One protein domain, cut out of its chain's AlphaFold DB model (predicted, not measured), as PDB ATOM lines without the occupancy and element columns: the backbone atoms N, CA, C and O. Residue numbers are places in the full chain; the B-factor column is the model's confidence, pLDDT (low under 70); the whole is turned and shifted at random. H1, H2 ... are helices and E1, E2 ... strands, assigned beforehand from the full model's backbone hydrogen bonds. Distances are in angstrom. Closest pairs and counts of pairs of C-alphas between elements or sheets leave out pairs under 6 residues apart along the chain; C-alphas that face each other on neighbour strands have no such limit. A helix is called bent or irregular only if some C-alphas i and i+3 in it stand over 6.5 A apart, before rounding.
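What this domain is: This is residues 17 to 59 and 199 to 370 of the 370 residues of an uncharacterized protein of Kazachstania africana (strain ATCC 22294 / BCRC 22015 / CBS 2517 / CECT 1963 / NBRC 1671 / NRRL Y-8276) (UniProt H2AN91). A long helix, H5, runs along one side of a helical body and reaches beyond it to a small head, the hairpin of H3 and H4, which packs on its residues 246 to 253. In the body H2, H6 and H11 pack on H8, and two short strands, E1 and E2, lie near the last residues of H5. The printed part has 215 residues with eleven named helices and two named strands, in the order H1 H2 E1 H3 H4 H5 E2 H6 H7 H8 H9 H10 H11; the class is mostly helix, and the sheet, E1 then E2, is parallel. The whole is compact, with a radius of gyration of the C-alphas of 17.9 A and spans of 54 by 41 by 38 A.

Where its parts are: H1 is residues 21 to 28, beginning at C-alpha 21 (39.874, -31.610, -3.947). H2 is residues 32 to 42, 15.3 A long, and E1 is 46 to 48. After the cut come H3, residues 217 to 226, and H4, 234 to 242. H5, residues 246 to 272, is 38.9 A long and begins at C-alpha 246 (49.735, -39.733, 39.087). E2 is 279 to 281, H6 283 to 292, H7 302 to 305. H8, residues 309 to 327, is 26.9 A long. H9 is 335 to 339, H10 344 to 348, and H11 364 to 369, ending at C-alpha 369 (38.199, -37.094, -3.476). H11 is only just irregular: C-alphas 365 and 368 are 6.8 A apart.

How they stand to each other: H8 is the hub, touching four helices. Its residues 320 to 327 touch H2 at a shallow tilt of 27 degrees, opposite ways, with closest C-alphas Phe 34 and Ser 324, 4.9 A. H6 touches it at a steep tilt of 49 degrees, closest C-alphas Val 290 and Leu 319, 6.5 A. H11 touches it at 62 degrees, steep, closest C-alphas Val 314 and Lys 364, 6.3 A. H7 touches H8 only at the corner, C-alphas 305 and 311 being 4.1 A apart. H1 and H11 only just touch, with 3 pairs of C-alphas within 8 A, closest Gln 21 and Tyr 369, 5.8 A. H9 is close to H8 but not clearly touching, C-alphas 327 and 335 being 7.2 A apart; H10 is likewise close to H5, C-alphas 257 and 344 being 6.8 A apart. H3 and H4 form a helical hairpin, at 6 degrees, opposite ways; H3 touches H5, closest C-alphas Thr 217 and Lys 246, 5.6 A. E1 and E2 are parallel, with N 47 and O 279 at 3.0 A, within hydrogen-bond range. Every O i to N i+4 pair is within hydrogen-bond range in H1, H2, H3, H4, H5, H6, H8 and H9; H10 has 0 of 1 and H11 0 of 2, with 2 of 2 and 2 of 3 O i to N i+3 pairs within range, and H7 is too short for an i+4 pair.

The domain as a whole: The two C-alphas farthest apart are those of Ser 43 and Leu 243, 54.3 A. Residues 60 to 198 are cut out, with 28.6 A between C-alphas 59 and 199. Of the links printed whole, H10 to H11 is long. Mean pLDDT of the printed part is 87.8; residues 202 to 208, 274 to 277 and 330 to 333 are under 70.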
ATOM      1  N   ASN A  17      44.578 -32.740   3.840       93.25
ATOM      2  CA  ASN A  17      43.684 -31.589   3.753       93.25
ATOM      3  C   ASN A  17      42.403 -31.943   2.982       93.25
ATOM      4  O   ASN A  17      42.467 -32.314   1.820       93.25
ATOM      5  N   LEU A  18      41.240 -31.811   3.617       94.69
ATOM      6  CA  LEU A  18      39.926 -32.111   3.038       94.69
ATOM      7  C   LEU A  18      39.156 -30.859   2.585       94.69
ATOM      8  O   LEU A  18      38.020 -30.983   2.134       94.69
ATOM      9  N   GLU A  19      39.744 -29.668   2.695       93.75
ATOM     10  CA  GLU A  19      39.084 -28.394   2.378       93.75
ATOM     11  C   GLU A  19      38.607 -28.325   0.919       93.75
ATOM     12  O   GLU A  19      37.460 -27.987   0.637       93.75
ATOM     13  N   THR A  20      39.471 -28.709  -0.024       94.50
ATOM     14  CA  THR A  20      39.150 -28.796  -1.454       94.50
ATOM     15  C   THR A  20      39.798 -30.028  -2.070       94.50
ATOM     16  O   THR A  20      40.803 -30.529  -1.565       94.50
ATOM     17  N   GLN A  21      39.280 -30.489  -3.211       94.56
ATOM     18  CA  GLN A  21      39.874 -31.610  -3.947       94.56
ATOM     19  C   GLN A  21      41.336 -31.332  -4.340       94.56
ATOM     20  O   GLN A  21      42.186 -32.207  -4.217       94.56
ATOM     21  N   ASN A  22      41.665 -30.097  -4.731       95.12
ATOM     22  CA  ASN A  22      43.040 -29.711  -5.055       95.12
ATOM     23  C   ASN A  22      43.953 -29.741  -3.822       95.12
ATOM     24  O   ASN A  22      45.085 -30.217  -3.906       95.12
ATOM     25  N   ALA A  23      43.473 -29.254  -2.672       92.75
ATOM     26  CA  ALA A  23      44.227 -29.310  -1.422       92.75
ATOM     27  C   ALA A  23      44.449 -30.757  -0.960       92.75
ATOM     28  O   ALA A  23      45.552 -31.094  -0.525       92.75
ATOM     29  N   PHE A  24      43.439 -31.610  -1.128       94.88
ATOM     30  CA  PHE A  24      43.535 -33.043  -0.883       94.88
ATOM     31  C   PHE A  24      44.633 -33.673  -1.731       94.88
ATOM     32  O   PHE A  24      45.601 -34.183  -1.165       94.88
ATOM     33  N   MET A  25      44.554 -33.528  -3.058       94.56
ATOM     34  CA  MET A  25      45.535 -34.094  -3.986       94.56
ATOM     35  C   MET A  25      46.961 -33.633  -3.666       94.56
ATOM     36  O   MET A  25      47.872 -34.460  -3.618       94.56
ATOM     37  N   LYS A  26      47.153 -32.339  -3.369       92.94
ATOM     38  CA  LYS A  26      48.454 -31.794  -2.947       92.94
ATOM     39  C   LYS A  26      48.948 -32.416  -1.640       92.94
ATOM     40  O   LYS A  26      50.114 -32.781  -1.553       92.94
ATOM     41  N   SER A  27      48.077 -32.551  -0.637       90.75
ATOM     42  CA  SER A  27      48.451 -33.109   0.671       90.75
ATOM     43  C   SER A  27      48.771 -34.606   0.625       90.75
ATOM     44  O   SER A  27      49.583 -35.082   1.413       90.75
ATOM     45  N   THR A  28      48.165 -35.351  -0.303       93.06
ATOM     46  CA  THR A  28      48.407 -36.791  -0.451       93.06
ATOM     47  C   THR A  28      49.576 -37.117  -1.371       93.06
ATOM     48  O   THR A  28      50.149 -38.187  -1.212       93.06
ATOM     49  N   ALA A  29      49.958 -36.219  -2.289       91.00
ATOM     50  CA  ALA A  29      50.932 -36.488  -3.354       91.00
ATOM     51  C   ALA A  29      52.288 -37.024  -2.859       91.00
ATOM     52  O   ALA A  29      52.933 -37.811  -3.546       91.00
ATOM     53  N   THR A  30      52.729 -36.606  -1.672       87.19
ATOM     54  CA  THR A  30      54.003 -37.044  -1.083       87.19
ATOM     55  C   THR A  30      53.844 -38.147  -0.034       87.19
ATOM     56  O   THR A  30      54.848 -38.659   0.462       87.19
ATOM     57  N   ASN A  31      52.613 -38.531   0.325       89.94
ATOM     58  CA  ASN A  31      52.352 -39.513   1.376       89.94
ATOM     59  C   ASN A  31      52.393 -40.937   0.800       89.94
ATOM     60  O   ASN A  31      51.401 -41.468   0.297       89.94
ATOM     61  N   LYS A  32      53.559 -41.580   0.897       89.75
ATOM     62  CA  LYS A  32      53.784 -42.928   0.345       89.75
ATOM     63  C   LYS A  32      52.836 -43.971   0.941       89.75
ATOM     64  O   LYS A  32      52.329 -44.821   0.216       89.75
ATOM     65  N   VAL A  33      52.569 -43.898   2.247       90.69
ATOM     66  CA  VAL A  33      51.693 -44.860   2.937       90.69
ATOM     67  C   VAL A  33      50.255 -44.739   2.444       90.69
ATOM     68  O   VAL A  33      49.583 -45.749   2.261       90.69
ATOM     69  N   PHE A  34      49.779 -43.520   2.189       94.12
ATOM     70  CA  PHE A  34      48.467 -43.293   1.593       94.12
ATOM     71  C   PHE A  34      48.331 -43.970   0.232       94.12
ATOM     72  O   PHE A  34      47.358 -44.688   0.018       94.12
ATOM     73  N   HIS A  35      49.315 -43.798  -0.650       93.12
ATOM     74  CA  HIS A  35      49.309 -44.439  -1.963       93.12
ATOM     75  C   HIS A  35      49.329 -45.968  -1.858       93.12
ATOM     76  O   HIS A  35      48.460 -46.611  -2.436       93.12
ATOM     77  N   ILE A  36      50.200 -46.543  -1.021       91.75
ATOM     78  CA  ILE A  36      50.256 -47.998  -0.790       91.75
ATOM     79  C   ILE A  36      48.900 -48.545  -0.321       91.75
ATOM     80  O   ILE A  36      48.412 -49.545  -0.845       91.75
ATOM     81  N   LEU A  37      48.267 -47.891   0.656       93.44
ATOM     82  CA  LEU A  37      46.978 -48.333   1.191       93.44
ATOM     83  C   LEU A  37      45.833 -48.152   0.189       93.44
ATOM     84  O   LEU A  37      44.971 -49.023   0.070       93.44
ATOM     85  N   LYS A  38      45.826 -47.034  -0.542       94.44
ATOM     86  CA  LYS A  38      44.856 -46.756  -1.605       94.44
ATOM     87  C   LYS A  38      44.952 -47.796  -2.721       94.44
ATOM     88  O   LYS A  38      43.924 -48.316  -3.153       94.44
ATOM     89  N   ASP A  39      46.165 -48.141  -3.133       92.88
ATOM     90  CA  ASP A  39      46.411 -49.144  -4.165       92.88
ATOM     91  C   ASP A  39      46.074 -50.551  -3.669       92.88
ATOM     92  O   ASP A  39      45.486 -51.330  -4.417       92.88
ATOM     93  N   ALA A  40      46.337 -50.873  -2.398       91.56
ATOM     94  CA  ALA A  40      45.927 -52.144  -1.798       91.56
ATOM     95  C   ALA A  40      44.400 -52.335  -1.822       91.56
ATOM     96  O   ALA A  40      43.926 -53.437  -2.094       91.56
ATOM     97  N   ILE A  41      43.624 -51.270  -1.591       92.31
ATOM     98  CA  ILE A  41      42.158 -51.309  -1.718       92.31
ATOM     99  C   ILE A  41      41.750 -51.479  -3.188       92.31
ATOM    100  O   ILE A  41      40.956 -52.359  -3.504       92.31
ATOM    101  N   ARG A  42      42.308 -50.670  -4.101       91.25
ATOM    102  CA  ARG A  42      41.950 -50.697  -5.534       91.25
ATOM    103  C   ARG A  42      42.299 -52.017  -6.220       91.25
ATOM    104  O   ARG A  42      41.562 -52.468  -7.088       91.25
ATOM    105  N   SER A  43      43.406 -52.636  -5.823       89.44
ATOM    106  CA  SER A  43      43.864 -53.930  -6.340       89.44
ATOM    107  C   SER A  43      43.230 -55.136  -5.640       89.44
ATOM    108  O   SER A  43      43.623 -56.263  -5.918       89.44
ATOM    109  N   ASN A  44      42.263 -54.929  -4.734       87.19
ATOM    110  CA  ASN A  44      41.643 -55.977  -3.913       87.19
ATOM    111  C   ASN A  44      42.633 -56.795  -3.058       87.19
ATOM    112  O   ASN A  44      42.295 -57.883  -2.594       87.19
ATOM    113  N   LYS A  45      43.835 -56.272  -2.784       88.00
ATOM    114  CA  LYS A  45      44.755 -56.856  -1.791       88.00
ATOM    115  C   LYS A  45      44.248 -56.646  -0.365       88.00
ATOM    116  O   LYS A  45      44.495 -57.478   0.504       88.00
ATOM    117  N   LEU A  46      43.527 -55.550  -0.119       90.25
ATOM    118  CA  LEU A  46      42.824 -55.272   1.130       90.25
ATOM    119  C   LEU A  46      41.312 -55.291   0.899       90.25
ATOM    120  O   LEU A  46      40.774 -54.403   0.241       90.25
ATOM    121  N   ILE A  47      40.621 -56.275   1.475       92.06
ATOM    122  CA  ILE A  47      39.174 -56.465   1.298       92.06
ATOM    123  C   ILE A  47      38.453 -56.329   2.638       92.06
ATOM    124  O   ILE A  47      38.894 -56.861   3.656       92.06
ATOM    125  N   PHE A  48      37.295 -55.673   2.636       91.56
ATOM    126  CA  PHE A  48      36.390 -55.645   3.785       91.56
ATOM    127  C   PHE A  48      35.162 -56.517   3.506       91.56
ATOM    128  O   PHE A  48      34.480 -56.315   2.501       91.56
ATOM    129  N   THR A  49      34.891 -57.512   4.355       90.50
ATOM    130  CA  THR A  49      33.829 -58.505   4.107       90.50
ATOM    131  C   THR A  49      33.262 -59.108   5.389       90.50
ATOM    132  O   THR A  49      33.981 -59.274   6.366       90.50
ATOM    133  N   ASP A  50      31.987 -59.496   5.379       84.00
ATOM    134  CA  ASP A  50      31.374 -60.301   6.449       84.00
ATOM    135  C   ASP A  50      31.474 -61.816   6.207       84.00
ATOM    136  O   ASP A  50      31.053 -62.611   7.049       84.00
ATOM    137  N   ASP A  51      32.039 -62.237   5.073       82.19
ATOM    138  CA  ASP A  51      32.207 -63.651   4.741       82.19
ATOM    139  C   ASP A  51      33.282 -64.302   5.625       82.19
ATOM    140  O   ASP A  51      34.482 -64.180   5.373       82.19
ATOM    141  N   LEU A  52      32.834 -65.030   6.655       75.81
ATOM    142  CA  LEU A  52      33.685 -65.724   7.623       75.81
ATOM    143  C   LEU A  52      34.718 -66.661   6.983       75.81
ATOM    144  O   LEU A  52      35.788 -66.844   7.566       75.81
ATOM    145  N   ALA A  53      34.427 -67.235   5.811       75.44
ATOM    146  CA  ALA A  53      35.361 -68.116   5.116       75.44
ATOM    147  C   ALA A  53      36.544 -67.342   4.519       75.44
ATOM    148  O   ALA A  53      37.652 -67.867   4.440       75.44
ATOM    149  N   LYS A  54      36.318 -66.080   4.142       79.25
ATOM    150  CA  LYS A  54      37.319 -65.220   3.507       79.25
ATOM    151  C   LYS A  54      38.128 -64.402   4.501       79.25
ATOM    152  O   LYS A  54      39.132 -63.836   4.091       79.25
ATOM    153  N   ILE A  55      37.718 -64.314   5.771       82.62
ATOM    154  CA  ILE A  55      38.346 -63.462   6.793       82.62
ATOM    155  C   ILE A  55      39.717 -64.000   7.236       82.62
ATOM    156  O   ILE A  55      39.849 -65.131   7.710       82.62
ATOM    157  N   SER A  56      40.742 -63.143   7.198       83.06
ATOM    158  CA  SER A  56      42.093 -63.458   7.657       83.06
ATOM    159  C   SER A  56      42.098 -63.694   9.171       83.06
ATOM    160  O   SER A  56      41.982 -62.763   9.977       83.06
ATOM    161  N   ARG A  57      42.274 -64.957   9.581       81.50
ATOM    162  CA  ARG A  57      42.227 -65.382  10.995       81.50
ATOM    163  C   ARG A  57      43.293 -64.738  11.883       81.50
ATOM    164  O   ARG A  57      43.075 -64.661  13.085       81.50
ATOM    165  N   GLY A  58      44.424 -64.303  11.324       83.94
ATOM    166  CA  GLY A  58      45.486 -63.606  12.064       83.94
ATOM    167  C   GLY A  58      45.207 -62.117  12.305       83.94
ATOM    168  O   GLY A  58      45.790 -61.531  13.215       83.94
ATOM    169  N   LEU A  59      44.291 -61.526  11.529       85.12
ATOM    170  CA  LEU A  59      43.934 -60.107  11.598       85.12
ATOM    171  C   LEU A  59      42.690 -59.841  12.442       85.12
ATOM    172  O   LEU A  59      42.574 -58.770  13.021       85.12
ATOM    173  N   GLU A 199      35.455 -35.416  19.221       82.19
ATOM    174  CA  GLU A 199      35.380 -34.059  19.787       82.19
ATOM    175  C   GLU A 199      35.579 -34.006  21.308       82.19
ATOM    176  O   GLU A 199      35.838 -32.947  21.870       82.19
ATOM    177  N   LYS A 200      35.442 -35.145  21.998       80.19
ATOM    178  CA  LYS A 200      35.657 -35.239  23.448       80.19
ATOM    179  C   LYS A 200      37.123 -35.463  23.814       80.19
ATOM    180  O   LYS A 200      37.474 -35.324  24.984       80.19
ATOM    181  N   ARG A 201      37.975 -35.799  22.838       71.00
ATOM    182  CA  ARG A 201      39.426 -35.921  23.000       71.00
ATOM    183  C   ARG A 201      40.071 -34.556  22.826       71.00
ATOM    184  O   ARG A 201      40.571 -34.232  21.757       71.00
ATOM    185  N   VAL A 202      40.050 -33.741  23.867       62.34
ATOM    186  CA  VAL A 202      40.812 -32.493  23.832       62.34
ATOM    187  C   VAL A 202      41.775 -32.488  25.003       62.34
ATOM    188  O   VAL A 202      41.436 -32.071  26.110       62.34
ATOM    189  N   ILE A 203      43.003 -32.950  24.745       64.94
ATOM    190  CA  ILE A 203      44.151 -32.461  25.510       64.94
ATOM    191  C   ILE A 203      44.325 -31.013  25.043       64.94
ATOM    192  O   ILE A 203      44.768 -30.790  23.922       64.94
ATOM    193  N   LYS A 204      43.916 -30.041  25.869       62.66
ATOM    194  CA  LYS A 204      43.906 -28.594  25.554       62.66
ATOM    195  C   LYS A 204      45.304 -27.968  25.411       62.66
ATOM    196  O   LYS A 204      45.445 -26.765  25.571       62.66
ATOM    197  N   ASN A 205      46.338 -28.779  25.232       60.06
ATOM    198  CA  ASN A 205      47.714 -28.320  25.272       60.06
ATOM    199  C   ASN A 205      48.263 -28.225  23.851       60.06
ATOM    200  O   ASN A 205      48.271 -29.221  23.129       60.06
ATOM    201  N   ASP A 206      48.763 -27.042  23.503       57.78
ATOM    202  CA  ASP A 206      49.339 -26.727  22.188       57.78
ATOM    203  C   ASP A 206      50.711 -27.387  21.972       57.78
ATOM    204  O   ASP A 206      51.275 -27.369  20.879       57.78
ATOM    205  N   ASN A 207      51.261 -28.026  23.010       60.94
ATOM    206  CA  ASN A 207      52.512 -28.761  22.901       60.94
ATOM    207  C   ASN A 207      52.290 -30.071  22.137       60.94
ATOM    208  O   ASN A 207      51.793 -31.067  22.666       60.94
ATOM    209  N   PHE A 208      52.765 -30.085  20.895       66.31
ATOM    210  CA  PHE A 208      52.688 -31.209  19.959       66.31
ATOM    211  C   PHE A 208      53.453 -32.477  20.389       66.31
ATOM    212  O   PHE A 208      53.383 -33.510  19.719       66.31
ATOM    213  N   ALA A 209      54.155 -32.427  21.516       71.00
ATOM    214  CA  ALA A 209      55.074 -33.436  22.008       71.00
ATOM    215  C   ALA A 209      54.876 -33.635  23.517       71.00
ATOM    216  O   ALA A 209      55.448 -32.903  24.322       71.00
ATOM    217  N   MET A 210      54.052 -34.604  23.927       80.12
ATOM    218  CA  MET A 210      53.749 -34.813  25.346       80.12
ATOM    219  C   MET A 210      53.779 -36.279  25.742       80.12
ATOM    220  O   MET A 210      53.059 -37.106  25.190       80.12
ATOM    221  N   SER A 211      54.571 -36.581  26.771       86.69
ATOM    222  CA  SER A 211      54.530 -37.878  27.448       86.69
ATOM    223  C   SER A 211      53.450 -37.894  28.543       86.69
ATOM    224  O   SER A 211      53.283 -36.881  29.229       86.69
ATOM    225  N   PRO A 212      52.759 -39.031  28.782       88.06
ATOM    226  CA  PRO A 212      51.771 -39.202  29.850       88.06
ATOM    227  C   PRO A 212      52.244 -38.714  31.215       88.06
ATOM    228  O   PRO A 212      51.468 -38.175  31.997       88.06
ATOM    229  N   TYR A 213      53.534 -38.874  31.503       89.50
ATOM    230  CA  TYR A 213      54.115 -38.506  32.791       89.50
ATOM    231  C   TYR A 213      54.232 -36.986  32.987       89.50
ATOM    232  O   TYR A 213      54.346 -36.531  34.125       89.50
ATOM    233  N   HIS A 214      54.138 -36.188  31.920       88.88
ATOM    234  CA  HIS A 214      54.162 -34.724  31.994       88.88
ATOM    235  C   HIS A 214      52.772 -34.114  32.216       88.88
ATOM    236  O   HIS A 214      52.677 -33.027  32.777       88.88
ATOM    237  N   LEU A 215      51.699 -34.825  31.860       88.12
ATOM    238  CA  LEU A 215      50.326 -34.339  32.014       88.12
ATOM    239  C   LEU A 215      49.952 -34.121  33.486       88.12
ATOM    240  O   LEU A 215      50.451 -34.803  34.390       88.12
ATOM    241  N   LYS A 216      49.049 -33.170  33.745       90.81
ATOM    242  CA  LYS A 216      48.500 -32.952  35.093       90.81
ATOM    243  C   LYS A 216      47.565 -34.107  35.472       90.81
ATOM    244  O   LYS A 216      46.937 -34.718  34.611       90.81
ATOM    245  N   THR A 217      47.421 -34.395  36.767       91.75
ATOM    246  CA  THR A 217      46.571 -35.500  37.261       91.75
ATOM    247  C   THR A 217      45.124 -35.395  36.753       91.75
ATOM    248  O   THR A 217      44.570 -36.388  36.283       91.75
ATOM    249  N   GLY A 218      44.542 -34.189  36.751       90.38
ATOM    250  CA  GLY A 218      43.191 -33.957  36.227       90.38
ATOM    251  C   GLY A 218      43.064 -34.176  34.713       90.38
ATOM    252  O   GLY A 218      42.054 -34.702  34.251       90.38
ATOM    253  N   GLU A 219      44.102 -33.848  33.937       90.00
ATOM    254  CA  GLU A 219      44.143 -34.103  32.487       90.00
ATOM    255  C   GLU A 219      44.225 -35.605  32.198       90.00
ATOM    256  O   GLU A 219      43.504 -36.110  31.338       90.00
ATOM    257  N   LEU A 220      45.049 -36.336  32.959       91.62
ATOM    258  CA  LEU A 220      45.147 -37.795  32.874       91.62
ATOM    259  C   LEU A 220      43.812 -38.470  33.196       91.62
ATOM    260  O   LEU A 220      43.377 -39.360  32.465       91.62
ATOM    261  N   GLU A 221      43.151 -38.047  34.274       93.38
ATOM    262  CA  GLU A 221      41.837 -38.558  34.657       93.38
ATOM    263  C   GLU A 221      40.794 -38.306  33.564       93.38
ATOM    264  O   GLU A 221      40.078 -39.235  33.173       93.38
ATOM    265  N   ALA A 222      40.709 -37.067  33.069       90.38
ATOM    266  CA  ALA A 222      39.772 -36.691  32.022       90.38
ATOM    267  C   ALA A 222      40.009 -37.528  30.759       90.38
ATOM    268  O   ALA A 222      39.081 -38.173  30.268       90.38
ATOM    269  N   LEU A 223      41.259 -37.609  30.294       89.69
ATOM    270  CA  LEU A 223      41.607 -38.354  29.091       89.69
ATOM    271  C   LEU A 223      41.253 -39.838  29.232       89.69
ATOM    272  O   LEU A 223      40.527 -40.370  28.395       89.69
ATOM    273  N   LEU A 224      41.658 -40.494  30.325       92.25
ATOM    274  CA  LEU A 224      41.347 -41.907  30.565       92.25
ATOM    275  C   LEU A 224      39.837 -42.190  30.590       92.25
ATOM    276  O   LEU A 224      39.400 -43.200  30.042       92.25
ATOM    277  N   LYS A 225      39.026 -41.286  31.156       91.00
ATOM    278  CA  LYS A 225      37.555 -41.408  31.164       91.00
ATOM    279  C   LYS A 225      36.928 -41.258  29.773       91.00
ATOM    280  O   LYS A 225      35.820 -41.756  29.561       91.00
ATOM    281  N   THR A 226      37.618 -40.597  28.842       89.69
ATOM    282  CA  THR A 226      37.183 -40.401  27.446       89.69
ATOM    283  C   THR A 226      37.745 -41.421  26.455       89.69
ATOM    284  O   THR A 226      37.369 -41.380  25.285       89.69
ATOM    285  N   LEU A 227      38.599 -42.357  26.884       90.00
ATOM    286  CA  LEU A 227      39.158 -43.396  26.016       90.00
ATOM    287  C   LEU A 227      38.325 -44.683  26.082       90.00
ATOM    288  O   LEU A 227      38.242 -45.342  27.118       90.00
ATOM    289  N   PHE A 228      37.771 -45.106  24.943       88.31
ATOM    290  CA  PHE A 228      36.984 -46.347  24.846       88.31
ATOM    291  C   PHE A 228      37.807 -47.620  25.132       88.31
ATOM    292  O   PHE A 228      37.276 -48.640  25.586       88.31
ATOM    293  N   SER A 229      39.114 -47.572  24.873       85.81
ATOM    294  CA  SER A 229      40.052 -48.681  25.084       85.81
ATOM    295  C   SER A 229      40.556 -48.805  26.524       85.81
ATOM    296  O   SER A 229      41.347 -49.700  26.797       85.81
ATOM    297  N   CYS A 230      40.111 -47.954  27.455       89.69
ATOM    298  CA  CYS A 230      40.593 -48.007  28.832       89.69
ATOM    299  C   CYS A 230      40.149 -49.304  29.547       89.69
ATOM    300  O   CYS A 230      38.946 -49.557  29.662       89.69
ATOM    301  N   PRO A 231      41.086 -50.121  30.071       85.00
ATOM    302  CA  PRO A 231      40.752 -51.346  30.798       85.00
ATOM    303  C   PRO A 231      40.370 -51.099  32.261       85.00
ATOM    304  O   PRO A 231      39.972 -52.034  32.952       85.00
ATOM    305  N   VAL A 232      40.516 -49.867  32.755       89.31
ATOM    306  CA  VAL A 232      40.285 -49.516  34.157       89.31
ATOM    307  C   VAL A 232      38.910 -48.862  34.314       89.31
ATOM    308  O   VAL A 232      38.583 -47.943  33.565       89.31
ATOM    309  N   PRO A 233      38.094 -49.271  35.302       88.06
ATOM    310  CA  PRO A 233      36.806 -48.635  35.546       88.06
ATOM    311  C   PRO A 233      36.955 -47.198  36.076       88.06
ATOM    312  O   PRO A 233      37.843 -46.898  36.877       88.06
ATOM    313  N   ASN A 234      36.017 -46.320  35.702       89.69
ATOM    314  CA  ASN A 234      36.056 -44.885  36.021       89.69
ATOM    315  C   ASN A 234      36.170 -44.566  37.520       89.69
ATOM    316  O   ASN A 234      36.809 -43.577  37.877       89.69
ATOM    317  N   TRP A 235      35.567 -45.370  38.401       89.62
ATOM    318  CA  TRP A 235      35.650 -45.151  39.850       89.62
ATOM    319  C   TRP A 235      37.085 -45.316  40.363       89.62
ATOM    320  O   TRP A 235      37.530 -44.539  41.200       89.62
ATOM    321  N   ARG A 236      37.840 -46.269  39.803       92.81
ATOM    322  CA  ARG A 236      39.230 -46.541  40.184       92.81
ATOM    323  C   ARG A 236      40.161 -45.445  39.677       92.81
ATOM    324  O   ARG A 236      41.031 -45.007  40.418       92.81
ATOM    325  N   ILE A 237      39.917 -44.945  38.462       94.25
ATOM    326  CA  ILE A 237      40.597 -43.756  37.921       94.25
ATOM    327  C   ILE A 237      40.351 -42.547  38.839       94.25
ATOM    328  O   ILE A 237      41.295 -41.870  39.235       94.25
ATOM    329  N   THR A 238      39.092 -42.316  39.224       95.25
ATOM    330  CA  THR A 238      38.709 -41.210  40.121       95.25
ATOM    331  C   THR A 238      39.381 -41.348  41.490       95.25
ATOM    332  O   THR A 238      39.884 -40.369  42.026       95.25
ATOM    333  N   LEU A 239      39.438 -42.562  42.046       96.00
ATOM    334  CA  LEU A 239      40.111 -42.834  43.316       96.00
ATOM    335  C   LEU A 239      41.609 -42.515  43.240       96.00
ATOM    336  O   LEU A 239      42.129 -41.815  44.100       96.00
ATOM    337  N   TRP A 240      42.300 -42.984  42.199       96.06
ATOM    338  CA  TRP A 240      43.722 -42.689  42.006       96.06
ATOM    339  C   TRP A 240      44.000 -41.201  41.817       96.06
ATOM    340  O   TRP A 240      44.996 -40.713  42.339       96.06
ATOM    341  N   SER A 241      43.121 -40.486  41.113       94.75
ATOM    342  CA  SER A 241      43.215 -39.033  40.956       94.75
ATOM    343  C   SER A 241      43.071 -38.312  42.300       94.75
ATOM    344  O   SER A 241      43.933 -37.515  42.662       94.75
ATOM    345  N   LYS A 242      42.055 -38.674  43.099       95.94
ATOM    346  CA  LYS A 242      41.833 -38.115  44.445       95.94
ATOM    347  C   LYS A 242      42.989 -38.392  45.408       95.94
ATOM    348  O   LYS A 242      43.329 -37.530  46.206       95.94
ATOM    349  N   LEU A 243      43.603 -39.570  45.315       95.38
ATOM    350  CA  LEU A 243      44.788 -39.944  46.096       95.38
ATOM    351  C   LEU A 243      46.104 -39.405  45.497       95.38
ATOM    352  O   LEU A 243      47.180 -39.763  45.966       95.38
ATOM    353  N   ASN A 244      46.035 -38.593  44.436       92.44
ATOM    354  CA  ASN A 244      47.172 -38.032  43.705       92.44
ATOM    355  C   ASN A 244      48.209 -39.074  43.223       92.44
ATOM    356  O   ASN A 244      49.404 -38.802  43.105       92.44
ATOM    357  N   ILE A 245      47.758 -40.287  42.889       94.31
ATOM    358  CA  ILE A 245      48.605 -41.379  42.384       94.31
ATOM    359  C   ILE A 245      48.815 -41.206  40.870       94.31
ATOM    360  O   ILE A 245      48.360 -42.004  40.046       94.31
ATOM    361  N   LYS A 246      49.516 -40.131  40.489       94.31
ATOM    362  CA  LYS A 246      49.735 -39.733  39.087       94.31
ATOM    363  C   LYS A 246      50.394 -40.828  38.243       94.31
ATOM    364  O   LYS A 246      49.991 -41.060  37.104       94.31
ATOM    365  N   TRP A 247      51.386 -41.528  38.793       94.38
ATOM    366  CA  TRP A 247      52.161 -42.528  38.052       94.38
ATOM    367  C   TRP A 247      51.305 -43.699  37.544       94.38
ATOM    368  O   TRP A 247      51.527 -44.162  36.429       94.38
ATOM    369  N   ARG A 248      50.283 -44.129  38.305       93.88
ATOM    370  CA  ARG A 248      49.340 -45.186  37.888       93.88
ATOM    371  C   ARG A 248      48.504 -44.747  36.694       93.88
ATOM    372  O   ARG A 248      48.316 -45.516  35.758       93.88
ATOM    373  N   LEU A 249      48.000 -43.513  36.726       94.56
ATOM    374  CA  LEU A 249      47.213 -42.951  35.628       94.56
ATOM    375  C   LEU A 249      48.065 -42.832  34.355       94.56
ATOM    376  O   LEU A 249      47.631 -43.243  33.279       94.56
ATOM    377  N   ALA A 250      49.299 -42.342  34.493       94.12
ATOM    378  CA  ALA A 250      50.244 -42.238  33.387       94.12
ATOM    379  C   ALA A 250      50.626 -43.613  32.805       94.12
ATOM    380  O   ALA A 250      50.691 -43.756  31.586       94.12
ATOM    381  N   GLU A 251      50.825 -44.637  33.643       93.25
ATOM    382  CA  GLU A 251      51.126 -46.012  33.209       93.25
ATOM    383  C   GLU A 251      49.974 -46.615  32.392       93.25
ATOM    384  O   GLU A 251      50.197 -47.167  31.316       93.25
ATOM    385  N   VAL A 252      48.728 -46.451  32.853       93.31
ATOM    386  CA  VAL A 252      47.541 -46.929  32.123       93.31
ATOM    387  C   VAL A 252      47.411 -46.228  30.772       93.31
ATOM    388  O   VAL A 252      47.156 -46.884  29.764       93.31
ATOM    389  N   LEU A 253      47.605 -44.908  30.732       92.88
ATOM    390  CA  LEU A 253      47.545 -44.153  29.481       92.88
ATOM    391  C   LEU A 253      48.658 -44.574  28.512       92.88
ATOM    392  O   LEU A 253      48.399 -44.754  27.322       92.88
ATOM    393  N   THR A 254      49.871 -44.770  29.029       92.19
ATOM    394  CA  THR A 254      51.018 -45.266  28.259       92.19
ATOM    395  C   THR A 254      50.699 -46.616  27.629       92.19
ATOM    396  O   THR A 254      50.891 -46.796  26.432       92.19
ATOM    397  N   ASP A 255      50.153 -47.553  28.403       91.31
ATOM    398  CA  ASP A 255      49.838 -48.889  27.905       91.31
ATOM    399  C   ASP A 255      48.734 -48.887  26.831       91.31
ATOM    400  O   ASP A 255      48.857 -49.598  25.833       91.31
ATOM    401  N   ILE A 256      47.692 -48.057  26.981       92.12
ATOM    402  CA  ILE A 256      46.654 -47.880  25.948       92.12
ATOM    403  C   ILE A 256      47.268 -47.311  24.666       92.12
ATOM    404  O   ILE A 256      46.977 -47.782  23.568       92.12
ATOM    405  N   HIS A 257      48.112 -46.289  24.796       91.00
ATOM    406  CA  HIS A 257      48.739 -45.641  23.653       91.00
ATOM    407  C   HIS A 257      49.672 -46.597  22.897       91.00
ATOM    408  O   HIS A 257      49.566 -46.732  21.677       91.00
ATOM    409  N   GLN A 258      50.517 -47.324  23.629       90.38
ATOM    410  CA  GLN A 258      51.399 -48.345  23.071       90.38
ATOM    411  C   GLN A 258      50.610 -49.474  22.402       90.38
ATOM    412  O   GLN A 258      50.975 -49.893  21.308       90.38
ATOM    413  N   PHE A 259      49.502 -49.925  23.004       92.31
ATOM    414  CA  PHE A 259      48.600 -50.889  22.374       92.31
ATOM    415  C   PHE A 259      48.103 -50.395  21.009       92.31
ATOM    416  O   PHE A 259      48.203 -51.131  20.034       92.31
ATOM    417  N   LEU A 260      47.615 -49.151  20.918       92.38
ATOM    418  CA  LEU A 260      47.125 -48.595  19.652       92.38
ATOM    419  C   LEU A 260      48.229 -48.516  18.589       92.38
ATOM    420  O   LEU A 260      47.964 -48.780  17.423       92.38
ATOM    421  N   ILE A 261      49.462 -48.166  18.970       89.56
ATOM    422  CA  ILE A 261      50.608 -48.157  18.044       89.56
ATOM    423  C   ILE A 261      50.911 -49.564  17.531       89.56
ATOM    424  O   ILE A 261      51.035 -49.747  16.323       89.56
ATOM    425  N   VAL A 262      51.018 -50.544  18.430       90.06
ATOM    426  CA  VAL A 262      51.298 -51.938  18.059       90.06
ATOM    427  C   VAL A 262      50.197 -52.487  17.155       90.06
ATOM    428  O   VAL A 262      50.494 -53.128  16.151       90.06
ATOM    429  N   ASP A 263      48.933 -52.211  17.484       92.75
ATOM    430  CA  ASP A 263      47.786 -52.639  16.687       92.75
ATOM    431  C   ASP A 263      47.804 -52.029  15.276       92.75
ATOM    432  O   ASP A 263      47.620 -52.744  14.293       92.75
ATOM    433  N   ASP A 264      48.078 -50.724  15.168       92.00
ATOM    434  CA  ASP A 264      48.201 -50.035  13.879       92.00
ATOM    435  C   ASP A 264      49.368 -50.578  13.040       92.00
ATOM    436  O   ASP A 264      49.222 -50.788  11.837       92.00
ATOM    437  N   TRP A 265      50.519 -50.833  13.666       88.06
ATOM    438  CA  TRP A 265      51.694 -51.353  12.969       88.06
ATOM    439  C   TRP A 265      51.482 -52.783  12.468       88.06
ATOM    440  O   TRP A 265      51.816 -53.078  11.325       88.06
ATOM    441  N   LEU A 266      50.902 -53.667  13.290       88.19
ATOM    442  CA  LEU A 266      50.617 -55.048  12.883       88.19
ATOM    443  C   LEU A 266      49.604 -55.093  11.739       88.19
ATOM    444  O   LEU A 266      49.769 -55.881  10.811       88.19
ATOM    445  N   LEU A 267      48.599 -54.216  11.781       89.88
ATOM    446  CA  LEU A 267      47.657 -54.046  10.683       89.88
ATOM    447  C   LEU A 267      48.372 -53.624   9.393       89.88
ATOM    448  O   LEU A 267      48.163 -54.244   8.356       89.88
ATOM    449  N   LEU A 268      49.226 -52.598   9.457       88.44
ATOM    450  CA  LEU A 268      49.976 -52.132   8.291       88.44
ATOM    451  C   LEU A 268      50.908 -53.207   7.749       88.44
ATOM    452  O   LEU A 268      50.867 -53.469   6.554       88.44
ATOM    453  N   LYS A 269      51.675 -53.873   8.617       85.25
ATOM    454  CA  LYS A 269      52.563 -54.968   8.225       85.25
ATOM    455  C   LYS A 269      51.806 -56.047   7.463       85.25
ATOM    456  O   LYS A 269      52.293 -56.507   6.442       85.25
ATOM    457  N   ASP A 270      50.633 -56.449   7.938       84.50
ATOM    458  CA  ASP A 270      49.826 -57.462   7.258       84.50
ATOM    459  C   ASP A 270      49.258 -56.973   5.912       84.50
ATOM    460  O   ASP A 270      49.119 -57.778   4.995       84.50
ATOM    461  N   ILE A 271      48.961 -55.677   5.759       84.81
ATOM    462  CA  ILE A 271      48.502 -55.093   4.483       84.81
ATOM    463  C   ILE A 271      49.654 -54.956   3.478       84.81
ATOM    464  O   ILE A 271      49.457 -55.182   2.288       84.81
ATOM    465  N   THR A 272      50.846 -54.570   3.938       81.62
ATOM    466  CA  THR A 272      52.001 -54.280   3.074       81.62
ATOM    467  C   THR A 272      52.895 -55.487   2.813       81.62
ATOM    468  O   THR A 272      53.849 -55.375   2.052       81.62
ATOM    469  N   ASN A 273      52.656 -56.625   3.468       78.94
ATOM    470  CA  ASN A 273      53.492 -57.807   3.302       78.94
ATOM    471  C   ASN A 273      53.259 -58.456   1.930       78.94
ATOM    472  O   ASN A 273      52.220 -59.067   1.697       78.94
ATOM    473  N   GLU A 274      54.268 -58.381   1.064       64.50
ATOM    474  CA  GLU A 274      54.249 -58.911  -0.305       64.50
ATOM    475  C   GLU A 274      54.024 -60.429  -0.374       64.50
ATOM    476  O   GLU A 274      53.539 -60.932  -1.381       64.50
ATOM    477  N   SER A 275      54.320 -61.161   0.708       64.38
ATOM    478  CA  SER A 275      54.157 -62.624   0.776       64.38
ATOM    479  C   SER A 275      52.725 -63.109   1.053       64.38
ATOM    480  O   SER A 275      52.472 -64.310   0.976       64.38
ATOM    481  N   LYS A 276      51.778 -62.221   1.393       63.03
ATOM    482  CA  LYS A 276      50.356 -62.569   1.581       63.03
ATOM    483  C   LYS A 276      49.533 -62.028   0.414       63.03
ATOM    484  O   LYS A 276      49.539 -60.828   0.168       63.03
ATOM    485  N   GLU A 277      48.775 -62.896  -0.258       69.88
ATOM    486  CA  GLU A 277      48.016 -62.498  -1.454       69.88
ATOM    487  C   GLU A 277      46.821 -61.579  -1.140       69.88
ATOM    488  O   GLU A 277      46.565 -60.645  -1.897       69.88
ATOM    489  N   ILE A 278      46.093 -61.804  -0.033       81.69
ATOM    490  CA  ILE A 278      44.896 -61.019   0.325       81.69
ATOM    491  C   ILE A 278      44.761 -60.868   1.848       81.69
ATOM    492  O   ILE A 278      44.664 -61.850   2.591       81.69
ATOM    493  N   SER A 279      44.678 -59.621   2.311       85.31
ATOM    494  CA  SER A 279      44.341 -59.245   3.684       85.31
ATOM    495  C   SER A 279      42.866 -58.864   3.768       85.31
ATOM    496  O   SER A 279      42.425 -57.887   3.165       85.31
ATOM    497  N   SER A 280      42.081 -59.623   4.532       90.25
ATOM    498  CA  SER A 280      40.642 -59.392   4.669       90.25
ATOM    499  C   SER A 280      40.242 -59.040   6.102       90.25
ATOM    500  O   SER A 280      40.603 -59.707   7.079       90.25
ATOM    501  N   ILE A 281      39.471 -57.965   6.233       91.69
ATOM    502  CA  ILE A 281      39.022 -57.403   7.508       91.69
ATOM    503  C   ILE A 281      37.501 -57.487   7.584       91.69
ATOM    504  O   ILE A 281      36.790 -57.116   6.653       91.69
ATOM    505  N   SER A 282      36.986 -57.950   8.718       93.00
ATOM    506  CA  SER A 282      35.544 -57.991   8.939       93.00
ATOM    507  C   SER A 282      34.946 -56.598   9.100       93.00
ATOM    508  O   SER A 282      35.575 -55.716   9.690       93.00
ATOM    509  N   PHE A 283      33.706 -56.389   8.658       92.69
ATOM    510  CA  PHE A 283      33.027 -55.109   8.881       92.69
ATOM    511  C   PHE A 283      32.862 -54.796  10.377       92.69
ATOM    512  O   PHE A 283      32.996 -53.644  10.793       92.69
ATOM    513  N   ASN A 284      32.678 -55.819  11.216       91.31
ATOM    514  CA  ASN A 284      32.668 -55.651  12.672       91.31
ATOM    515  C   ASN A 284      34.016 -55.136  13.205       91.31
ATOM    516  O   ASN A 284      34.049 -54.262  14.074       91.31
ATOM    517  N   GLU A 285      35.133 -55.655  12.692       92.81
ATOM    518  CA  GLU A 285      36.468 -55.206  13.089       92.81
ATOM    519  C   GLU A 285      36.743 -53.790  12.553       92.81
ATOM    520  O   GLU A 285      37.281 -52.981  13.302       92.81
ATOM    521  N   LEU A 286      36.277 -53.433  11.345       94.94
ATOM    522  CA  LEU A 286      36.308 -52.055  10.823       94.94
ATOM    523  C   LEU A 286      35.598 -51.067  11.759       94.94
ATOM    524  O   LEU A 286      36.168 -50.035  12.118       94.94
ATOM    525  N   VAL A 287      34.381 -51.391  12.207       94.50
ATOM    526  CA  VAL A 287      33.655 -50.567  13.190       94.50
ATOM    527  C   VAL A 287      34.470 -50.413  14.472       94.50
ATOM    528  O   VAL A 287      34.569 -49.314  15.016       94.50
ATOM    529  N   ASN A 288      35.089 -51.492  14.950       92.94
ATOM    530  CA  ASN A 288      35.883 -51.443  16.169       92.94
ATOM    531  C   ASN A 288      37.197 -50.663  15.997       92.94
ATOM    532  O   ASN A 288      37.578 -49.936  16.911       92.94
ATOM    533  N   PHE A 289      37.859 -50.751  14.840       93.69
ATOM    534  CA  PHE A 289      39.031 -49.940  14.507       93.69
ATOM    535  C   PHE A 289      38.710 -48.452  14.646       93.69
ATOM    536  O   PHE A 289      39.401 -47.732  15.374       93.69
ATOM    537  N   VAL A 290      37.618 -48.025  14.004       95.38
ATOM    538  CA  VAL A 290      37.106 -46.651  14.052       95.38
ATOM    539  C   VAL A 290      36.726 -46.255  15.480       95.38
ATOM    540  O   VAL A 290      37.067 -45.159  15.922       95.38
ATOM    541  N   LEU A 291      36.070 -47.142  16.231       93.38
ATOM    542  CA  LEU A 291      35.624 -46.879  17.600       93.38
ATOM    543  C   LEU A 291      36.791 -46.729  18.593       93.38
ATOM    544  O   LEU A 291      36.813 -45.773  19.364       93.38
ATOM    545  N   GLU A 292      37.773 -47.633  18.581       92.50
ATOM    546  CA  GLU A 292      38.933 -47.594  19.490       92.50
ATOM    547  C   GLU A 292      39.836 -46.386  19.229       92.50
ATOM    548  O   GLU A 292      40.368 -45.784  20.165       92.50
ATOM    549  N   ARG A 293      39.952 -45.979  17.962       93.44
ATOM    550  CA  ARG A 293      40.661 -44.760  17.547       93.44
ATOM    551  C   ARG A 293      39.777 -43.515  17.599       93.44
ATOM    552  O   ARG A 293      40.276 -42.437  17.311       93.44
ATOM    553  N   GLN A 294      38.516 -43.649  18.015       93.88
ATOM    554  CA  GLN A 294      37.492 -42.599  18.082       93.88
ATOM    555  C   GLN A 294      37.459 -41.718  16.825       93.88
ATOM    556  O   GLN A 294      37.365 -40.499  16.911       93.88
ATOM    557  N   LEU A 295      37.524 -42.346  15.650       94.94
ATOM    558  CA  LEU A 295      37.465 -41.695  14.339       94.94
ATOM    559  C   LEU A 295      36.002 -41.456  13.925       94.94
ATOM    560  O   LEU A 295      35.561 -41.852  12.847       94.94
ATOM    561  N   PHE A 296      35.206 -40.870  14.814       94.62
ATOM    562  CA  PHE A 296      33.788 -40.614  14.566       94.62
ATOM    563  C   PHE A 296      33.274 -39.394  15.331       94.62
ATOM    564  O   PHE A 296      33.750 -39.071  16.425       94.62
ATOM    565  N   TYR A 297      32.284 -38.727  14.746       92.88
ATOM    566  CA  TYR A 297      31.607 -37.586  15.346       92.88
ATOM    567  C   TYR A 297      30.531 -38.028  16.330       92.88
ATOM    568  O   TYR A 297      30.008 -39.146  16.280       92.88
ATOM    569  N   ASN A 298      30.173 -37.134  17.247       91.00
ATOM    570  CA  ASN A 298      29.065 -37.401  18.146       91.00
ATOM    571  C   ASN A 298      27.753 -37.575  17.356       91.00
ATOM    572  O   ASN A 298      27.465 -36.832  16.426       91.00
ATOM    573  N   GLY A 299      26.945 -38.565  17.739       88.12
ATOM    574  CA  GLY A 299      25.655 -38.852  17.105       88.12
ATOM    575  C   GLY A 299      25.701 -39.834  15.929       88.12
ATOM    576  O   GLY A 299      24.656 -40.421  15.628       88.12
ATOM    577  N   GLU A 300      26.874 -40.088  15.338       92.12
ATOM    578  CA  GLU A 300      27.033 -41.080  14.268       92.12
ATOM    579  C   GLU A 300      26.722 -42.504  14.759       92.12
ATOM    580  O   GLU A 300      27.100 -42.916  15.861       92.12
ATOM    581  N   ASP A 301      26.016 -43.273  13.928       92.44
ATOM    582  CA  ASP A 301      25.695 -44.674  14.196       92.44
ATOM    583  C   ASP A 301      26.603 -45.583  13.365       92.44
ATOM    584  O   ASP A 301      26.286 -45.932  12.229       92.44
ATOM    585  N   LEU A 302      27.746 -45.965  13.942       93.12
ATOM    586  CA  LEU A 302      28.742 -46.805  13.265       93.12
ATOM    587  C   LEU A 302      28.165 -48.151  12.817       93.12
ATOM    588  O   LEU A 302      28.545 -48.662  11.765       93.12
ATOM    589  N   ASN A 303      27.221 -48.700  13.588       92.19
ATOM    590  CA  ASN A 303      26.545 -49.942  13.234       92.19
ATOM    591  C   ASN A 303      25.694 -49.754  11.981       92.19
ATOM    592  O   ASN A 303      25.701 -50.617  11.120       92.19
ATOM    593  N   ALA A 304      24.982 -48.632  11.848       92.44
ATOM    594  CA  ALA A 304      24.208 -48.350  10.641       92.44
ATOM    595  C   ALA A 304      25.115 -48.042   9.438       92.44
ATOM    596  O   ALA A 304      24.855 -48.520   8.336       92.44
ATOM    597  N   MET A 305      26.199 -47.285   9.650       94.81
ATOM    598  CA  MET A 305      27.125 -46.896   8.583       94.81
ATOM    599  C   MET A 305      27.737 -48.108   7.884       94.81
ATOM    600  O   MET A 305      27.817 -48.112   6.659       94.81
ATOM    601  N   VAL A 306      28.108 -49.150   8.633       94.19
ATOM    602  CA  VAL A 306      28.755 -50.332   8.054       94.19
ATOM    603  C   VAL A 306      27.833 -51.178   7.163       94.19
ATOM    604  O   VAL A 306      28.320 -51.957   6.354       94.19
ATOM    605  N   HIS A 307      26.512 -50.991   7.250       91.75
ATOM    606  CA  HIS A 307      25.538 -51.671   6.380       91.75
ATOM    607  C   HIS A 307      25.160 -50.857   5.137       91.75
ATOM    608  O   HIS A 307      24.404 -51.339   4.299       91.75
ATOM    609  N   SER A 308      25.675 -49.633   5.003       94.81
ATOM    610  CA  SER A 308      25.485 -48.779   3.824       94.81
ATOM    611  C   SER A 308      26.786 -48.670   3.033       94.81
ATOM    612  O   SER A 308      27.856 -48.601   3.629       94.81
ATOM    613  N   GLU A 309      26.732 -48.631   1.703       94.12
ATOM    614  CA  GLU A 309      27.939 -48.516   0.873       94.12
ATOM    615  C   GLU A 309      28.724 -47.228   1.148       94.12
ATOM    616  O   GLU A 309      29.891 -47.300   1.532       94.12
ATOM    617  N   ASP A 310      28.061 -46.069   1.101       95.50
ATOM    618  CA  ASP A 310      28.679 -44.792   1.474       95.50
ATOM    619  C   ASP A 310      29.285 -44.830   2.876       95.50
ATOM    620  O   ASP A 310      30.385 -44.335   3.108       95.50
ATOM    621  N   GLY A 311      28.545 -45.385   3.843       95.88
ATOM    622  CA  GLY A 311      28.986 -45.433   5.230       95.88
ATOM    623  C   GLY A 311      30.216 -46.317   5.394       95.88
ATOM    624  O   GLY A 311      31.155 -45.902   6.070       95.88
ATOM    625  N   ARG A 312      30.266 -47.474   4.722       95.88
ATOM    626  CA  ARG A 312      31.461 -48.328   4.661       95.88
ATOM    627  C   ARG A 312      32.650 -47.565   4.095       95.88
ATOM    628  O   ARG A 312      33.693 -47.537   4.739       95.88
ATOM    629  N   ASN A 313      32.471 -46.884   2.966       96.50
ATOM    630  CA  ASN A 313      33.537 -46.107   2.336       96.50
ATOM    631  C   ASN A 313      34.044 -44.987   3.255       96.50
ATOM    632  O   ASN A 313      35.253 -44.804   3.387       96.50
ATOM    633  N   VAL A 314      33.155 -44.292   3.974       97.50
ATOM    634  CA  VAL A 314      33.564 -43.294   4.977       97.50
ATOM    635  C   VAL A 314      34.399 -43.935   6.089       97.50
ATOM    636  O   VAL A 314      35.450 -43.400   6.438       97.50
ATOM    637  N   LEU A 315      33.970 -45.072   6.649       97.25
ATOM    638  CA  LEU A 315      34.707 -45.759   7.719       97.25
ATOM    639  C   LEU A 315      36.095 -46.221   7.251       97.25
ATOM    640  O   LEU A 315      37.074 -46.032   7.976       97.25
ATOM    641  N   ILE A 316      36.181 -46.774   6.038       96.88
ATOM    642  CA  ILE A 316      37.439 -47.203   5.418       96.88
ATOM    643  C   ILE A 316      38.372 -46.001   5.262       96.88
ATOM    644  O   ILE A 316      39.473 -46.012   5.806       96.88
ATOM    645  N   TRP A 317      37.931 -44.928   4.601       96.88
ATOM    646  CA  TRP A 317      38.799 -43.779   4.329       96.88
ATOM    647  C   TRP A 317      39.225 -43.020   5.584       96.88
ATOM    648  O   TRP A 317      40.340 -42.502   5.620       96.88
ATOM    649  N   ARG A 318      38.410 -43.007   6.647       97.12
ATOM    650  CA  ARG A 318      38.839 -42.504   7.964       97.12
ATOM    651  C   ARG A 318      40.006 -43.305   8.525       97.12
ATOM    652  O   ARG A 318      40.974 -42.713   8.992       97.12
ATOM    653  N   LEU A 319      39.917 -44.635   8.473       96.50
ATOM    654  CA  LEU A 319      40.990 -45.509   8.932       96.50
ATOM    655  C   LEU A 319      42.253 -45.322   8.083       96.50
ATOM    656  O   LEU A 319      43.332 -45.156   8.649       96.50
ATOM    657  N   ILE A 320      42.120 -45.289   6.753       95.69
ATOM    658  CA  ILE A 320      43.260 -45.096   5.849       95.69
ATOM    659  C   ILE A 320      43.942 -43.759   6.113       95.69
ATOM    660  O   ILE A 320      45.136 -43.751   6.378       95.69
ATOM    661  N   CYS A 321      43.207 -42.644   6.136       95.56
ATOM    662  CA  CYS A 321      43.816 -41.335   6.377       95.56
ATOM    663  C   CYS A 321      44.523 -41.263   7.739       95.56
ATOM    664  O   CYS A 321      45.625 -40.722   7.833       95.56
ATOM    665  N   TYR A 322      43.924 -41.849   8.782       95.38
ATOM    666  CA  TYR A 322      44.536 -41.930  10.107       95.38
ATOM    667  C   TYR A 322      45.855 -42.722  10.089       95.38
ATOM    668  O   TYR A 322      46.869 -42.247  10.605       95.38
ATOM    669  N   LEU A 323      45.867 -43.909   9.470       93.56
ATOM    670  CA  LEU A 323      47.067 -44.745   9.366       93.56
ATOM    671  C   LEU A 323      48.146 -44.079   8.506       93.56
ATOM    672  O   LEU A 323      49.312 -44.059   8.900       93.56
ATOM    673  N   SER A 324      47.759 -43.489   7.375       93.00
ATOM    674  CA  SER A 324      48.660 -42.769   6.476       93.00
ATOM    675  C   SER A 324      49.331 -41.594   7.162       93.00
ATOM    676  O   SER A 324      50.533 -41.428   7.019       93.00
ATOM    677  N   PHE A 325      48.600 -40.804   7.948       91.06
ATOM    678  CA  PHE A 325      49.190 -39.737   8.756       91.06
ATOM    679  C   PHE A 325      50.189 -40.290   9.780       91.06
ATOM    680  O   PHE A 325      51.331 -39.831   9.885       91.06
ATOM    681  N   LYS A 326      49.764 -41.307  10.535       87.38
ATOM    682  CA  LYS A 326      50.538 -41.838  11.656       87.38
ATOM    683  C   LYS A 326      51.836 -42.506  11.196       87.38
ATOM    684  O   LYS A 326      52.858 -42.352  11.866       87.38
ATOM    685  N   PHE A 327      51.823 -43.182  10.050       86.31
ATOM    686  CA  PHE A 327      52.964 -43.952   9.545       86.31
ATOM    687  C   PHE A 327      53.656 -43.357   8.318       86.31
ATOM    688  O   PHE A 327      54.594 -43.968   7.807       86.31
ATOM    689  N   ASP A 328      53.276 -42.157   7.874       84.00
ATOM    690  CA  ASP A 328      54.017 -41.465   6.816       84.00
ATOM    691  C   ASP A 328      55.517 -41.409   7.162       84.00
ATOM    692  O   ASP A 328      55.877 -41.154   8.310       84.00
ATOM    693  N   GLN A 329      56.404 -41.663   6.203       73.94
ATOM    694  CA  GLN A 329      57.867 -41.649   6.401       73.94
ATOM    695  C   GLN A 329      58.446 -42.650   7.436       73.94
ATOM    696  O   GLN A 329      59.646 -42.616   7.698       73.94
ATOM    697  N   VAL A 330      57.666 -43.593   7.986       66.31
ATOM    698  CA  VAL A 330      58.147 -44.577   8.994       66.31
ATOM    699  C   VAL A 330      59.074 -45.677   8.408       66.31
ATOM    700  O   VAL A 330      59.478 -46.601   9.099       66.31
ATOM    701  N   GLY A 331      59.491 -45.570   7.141       60.66
ATOM    702  CA  GLY A 331      60.539 -46.417   6.543       60.66
ATOM    703  C   GLY A 331      61.943 -45.797   6.552       60.66
ATOM    704  O   GLY A 331      62.931 -46.521   6.563       60.66
ATOM    705  N   SER A 332      62.040 -44.462   6.559       65.50
ATOM    706  CA  SER A 332      63.322 -43.736   6.634       65.50
ATOM    707  C   SER A 332      63.783 -43.475   8.071       65.50
ATOM    708  O   SER A 332      64.949 -43.180   8.298       65.50
ATOM    709  N   SER A 333      62.861 -43.554   9.028       68.56
ATOM    710  CA  SER A 333      63.096 -43.428  10.469       68.56
ATOM    711  C   SER A 333      62.135 -44.362  11.190       68.56
ATOM    712  O   SER A 333      60.994 -44.501  10.737       68.56
ATOM    713  N   SER A 334      62.537 -44.953  12.314       71.44
ATOM    714  CA  SER A 334      61.624 -45.803  13.090       71.44
ATOM    715  C   SER A 334      60.424 -44.995  13.612       71.44
ATOM    716  O   SER A 334      60.480 -43.770  13.768       71.44
ATOM    717  N   PHE A 335      59.294 -45.660  13.890       71.12
ATOM    718  CA  PHE A 335      58.116 -44.981  14.455       71.12
ATOM    719  C   PHE A 335      58.471 -44.272  15.771       71.12
ATOM    720  O   PHE A 335      57.986 -43.175  16.066       71.12
ATOM    721  N   THR A 336      59.330 -44.912  16.561       71.94
ATOM    722  CA  THR A 336      59.772 -44.438  17.867       71.94
ATOM    723  C   THR A 336      60.714 -43.247  17.758       71.94
ATOM    724  O   THR A 336      60.606 -42.344  18.584       71.94
ATOM    725  N   GLU A 337      61.541 -43.170  16.716       70.38
ATOM    726  CA  GLU A 337      62.311 -41.968  16.374       70.38
ATOM    727  C   GLU A 337      61.429 -40.827  15.870       70.38
ATOM    728  O   GLU A 337      61.652 -39.672  16.228       70.38
ATOM    729  N   LYS A 338      60.422 -41.127  15.039       73.12
ATOM    730  CA  LYS A 338      59.568 -40.092  14.450       73.12
ATOM    731  C   LYS A 338      58.718 -39.398  15.508       73.12
ATOM    732  O   LYS A 338      58.677 -38.173  15.560       73.12
ATOM    733  N   TRP A 339      58.003 -40.179  16.311       72.25
ATOM    734  CA  TRP A 339      56.982 -39.644  17.210       72.25
ATOM    735  C   TRP A 339      57.356 -39.724  18.677       72.25
ATOM    736  O   TRP A 339      56.812 -38.971  19.477       72.25
ATOM    737  N   GLY A 340      58.258 -40.627  19.043       72.31
ATOM    738  CA  GLY A 340      58.418 -41.072  20.414       72.31
ATOM    739  C   GLY A 340      57.313 -42.035  20.837       72.31
ATOM    740  O   GLY A 340      56.124 -41.783  20.665       72.31
ATOM    741  N   VAL A 341      57.720 -43.143  21.461       71.62
ATOM    742  CA  VAL A 341      56.834 -44.242  21.902       71.62
ATOM    743  C   VAL A 341      55.663 -43.767  22.766       71.62
ATOM    744  O   VAL A 341      54.606 -44.390  22.794       71.62
ATOM    745  N   ASN A 342      55.875 -42.682  23.507       81.44
ATOM    746  CA  ASN A 342      54.950 -42.195  24.515       81.44
ATOM    747  C   ASN A 342      54.353 -40.832  24.148       81.44
ATOM    748  O   ASN A 342      53.883 -40.147  25.045       81.44
ATOM    749  N   ASN A 343      54.392 -40.392  22.889       85.19
ATOM    750  CA  ASN A 343      53.806 -39.104  22.529       85.19
ATOM    751  C   ASN A 343      52.279 -39.197  22.393       85.19
ATOM    752  O   ASN A 343      51.743 -39.532  21.338       85.19
ATOM    753  N   VAL A 344      51.563 -38.878  23.470       85.50
ATOM    754  CA  VAL A 344      50.098 -39.001  23.521       85.50
ATOM    755  C   VAL A 344      49.348 -37.861  22.847       85.50
ATOM    756  O   VAL A 344      48.146 -38.004  22.622       85.50
ATOM    757  N   SER A 345      50.024 -36.774  22.465       84.25
ATOM    758  CA  SER A 345      49.401 -35.685  21.698       84.25
ATOM    759  C   SER A 345      48.819 -36.190  20.371       84.25
ATOM    760  O   SER A 345      47.783 -35.698  19.929       84.25
ATOM    761  N   ILE A 346      49.412 -37.238  19.782       84.94
ATOM    762  CA  ILE A 346      48.962 -37.832  18.517       84.94
ATOM    763  C   ILE A 346      47.522 -38.366  18.590       84.94
ATOM    764  O   ILE A 346      46.851 -38.458  17.568       84.94
ATOM    765  N   LEU A 347      47.009 -38.677  19.788       86.44
ATOM    766  CA  LEU A 347      45.633 -39.149  19.982       86.44
ATOM    767  C   LEU A 347      44.573 -38.086  19.641       86.44
ATOM    768  O   LEU A 347      43.422 -38.454  19.381       86.44
ATOM    769  N   ASN A 348      44.955 -36.804  19.629       86.06
ATOM    770  CA  ASN A 348      44.094 -35.687  19.234       86.06
ATOM    771  C   ASN A 348      43.928 -35.576  17.709       86.06
ATOM    772  O   ASN A 348      43.051 -34.853  17.239       86.06
ATOM    773  N   PHE A 349      44.757 -36.268  16.922       88.06
ATOM    774  CA  PHE A 349      44.803 -36.104  15.473       88.06
ATOM    775  C   PHE A 349      44.199 -37.329  14.767       88.06
ATOM    776  O   PHE A 349      44.725 -38.436  14.882       88.06
ATOM    777  N   PRO A 350      43.119 -37.157  13.986       89.94
ATOM    778  CA  PRO A 350      42.515 -38.218  13.195       89.94
ATOM    779  C   PRO A 350      43.215 -38.422  11.841       89.94
ATOM    780  O   PRO A 350      42.772 -39.244  11.047       89.94
ATOM    781  N   GLY A 351      44.276 -37.659  11.556       90.31
ATOM    782  CA  GLY A 351      45.025 -37.687  10.297       90.31
ATOM    783  C   GLY A 351      44.526 -36.732   9.213       90.31
ATOM    784  O   GLY A 351      45.173 -36.592   8.177       90.31
ATOM    785  N   THR A 352      43.419 -36.030   9.455       93.06
ATOM    786  CA  THR A 352      42.797 -35.117   8.487       93.06
ATOM    787  C   THR A 352      42.506 -33.741   9.082       93.06
ATOM    788  O   THR A 352      42.261 -33.600  10.283       93.06
ATOM    789  N   LYS A 353      42.498 -32.719   8.225       92.62
ATOM    790  CA  LYS A 353      42.046 -31.357   8.540       92.62
ATOM    791  C   LYS A 353      41.011 -30.887   7.523       92.62
ATOM    792  O   LYS A 353      41.082 -31.266   6.360       92.62
ATOM    793  N   ILE A 354      40.040 -30.098   7.975       89.50
ATOM    794  CA  ILE A 354      38.954 -29.548   7.142       89.50
ATOM    795  C   ILE A 354      39.228 -28.078   6.792       89.50
ATOM    796  O   ILE A 354      38.714 -27.574   5.803       89.50
ATOM    797  N   SER A 355      40.049 -27.398   7.590       84.44
ATOM    798  CA  SER A 355      40.525 -26.032   7.355       84.44
ATOM    799  C   SER A 355      41.930 -25.881   7.958       84.44
ATOM    800  O   SER A 355      42.410 -26.811   8.616       84.44
ATOM    801  N   THR A 356      42.587 -24.738   7.746       77.31
ATOM    802  CA  THR A 356      43.939 -24.420   8.247       77.31
ATOM    803  C   THR A 356      44.098 -24.750   9.727       77.31
ATOM    804  O   THR A 356      45.029 -25.470  10.090       77.31
ATOM    805  N   ASP A 357      43.113 -24.352  10.533       76.88
ATOM    806  CA  ASP A 357      43.160 -24.457  11.995       76.88
ATOM    807  C   ASP A 357      42.173 -25.488  12.556       76.88
ATOM    808  O   ASP A 357      42.068 -25.684  13.766       76.88
ATOM    809  N   LYS A 358      41.434 -26.184  11.678       85.19
ATOM    810  CA  LYS A 358      40.374 -27.108  12.088       85.19
ATOM    811  C   LYS A 358      40.666 -28.538  11.672       85.19
ATOM    812  O   LYS A 358      40.536 -28.923  10.508       85.19
ATOM    813  N   ILE A 359      40.971 -29.352  12.673       89.06
ATOM    814  CA  ILE A 359      41.038 -30.805  12.555       89.06
ATOM    815  C   ILE A 359      39.618 -31.358  12.379       89.06
ATOM    816  O   ILE A 359      38.671 -30.901  13.020       89.06
ATOM    817  N   GLY A 360      39.461 -32.366  11.527       90.19
ATOM    818  CA  GLY A 360      38.182 -33.049  11.366       90.19
ATOM    819  C   GLY A 360      38.327 -34.352  10.602       90.19
ATOM    820  O   GLY A 360      39.421 -34.697  10.183       90.19
ATOM    821  N   LEU A 361      37.234 -35.092  10.454       94.31
ATOM    822  CA  LEU A 361      37.170 -36.423   9.848       94.31
ATOM    823  C   LEU A 361      36.601 -36.393   8.424       94.31
ATOM    824  O   LEU A 361      35.825 -35.506   8.061       94.31
ATOM    825  N   VAL A 362      36.899 -37.443   7.656       95.88
ATOM    826  CA  VAL A 362      36.255 -37.731   6.364       95.88
ATOM    827  C   VAL A 362      34.736 -37.879   6.552       95.88
ATOM    828  O   VAL A 362      34.267 -38.505   7.507       95.88
ATOM    829  N   THR A 363      33.957 -37.311   5.635       95.12
ATOM    830  CA  THR A 363      32.488 -37.382   5.594       95.12
ATOM    831  C   THR A 363      32.055 -37.838   4.202       95.12
ATOM    832  O   THR A 363      32.884 -37.956   3.300       95.12
ATOM    833  N   LYS A 364      30.751 -38.067   3.999       95.12
ATOM    834  CA  LYS A 364      30.213 -38.473   2.692       95.12
ATOM    835  C   LYS A 364      30.585 -37.510   1.556       95.12
ATOM    836  O   LYS A 364      30.879 -37.953   0.455       95.12
ATOM    837  N   GLN A 365      30.632 -36.206   1.831       94.56
ATOM    838  CA  GLN A 365      30.962 -35.182   0.830       94.56
ATOM    839  C   GLN A 365      32.399 -35.298   0.310       94.56
ATOM    840  O   GLN A 365      32.676 -34.901  -0.818       94.56
ATOM    841  N   HIS A 366      33.299 -35.859   1.120       95.62
ATOM    842  CA  HIS A 366      34.704 -36.046   0.772       95.62
ATOM    843  C   HIS A 366      34.950 -37.334  -0.024       95.62
ATOM    844  O   HIS A 366      36.053 -37.520  -0.524       95.62
ATOM    845  N   LEU A 367      33.958 -38.224  -0.173       95.06
ATOM    846  CA  LEU A 367      34.145 -39.492  -0.893       95.06
ATOM    847  C   LEU A 367      34.558 -39.283  -2.354       95.06
ATOM    848  O   LEU A 367      35.350 -40.059  -2.869       95.06
ATOM    849  N   LYS A 368      34.111 -38.188  -2.980       94.31
ATOM    850  CA  LYS A 368      34.503 -37.798  -4.344       94.31
ATOM    851  C   LYS A 368      35.997 -37.475  -4.513       94.31
ATOM    852  O   LYS A 368      36.439 -37.252  -5.633       94.31
ATOM    853  N   TYR A 369      36.762 -37.374  -3.423       93.19
ATOM    854  CA  TYR A 369      38.199 -37.094  -3.476       93.19
ATOM    855  C   TYR A 369      39.052 -38.356  -3.676       93.19
ATOM    856  O   TYR A 369      40.212 -38.246  -4.073       93.19
ATOM    857  N   PHE A 370      38.513 -39.542  -3.383       90.50
ATOM    858  CA  PHE A 370      39.256 -40.805  -3.324       90.50
ATOM    859  C   PHE A 370      39.079 -41.636  -4.594       90.50
ATOM    860  O   PHE A 370      40.107 -42.195  -5.078       90.50
TER     861      PHE A 370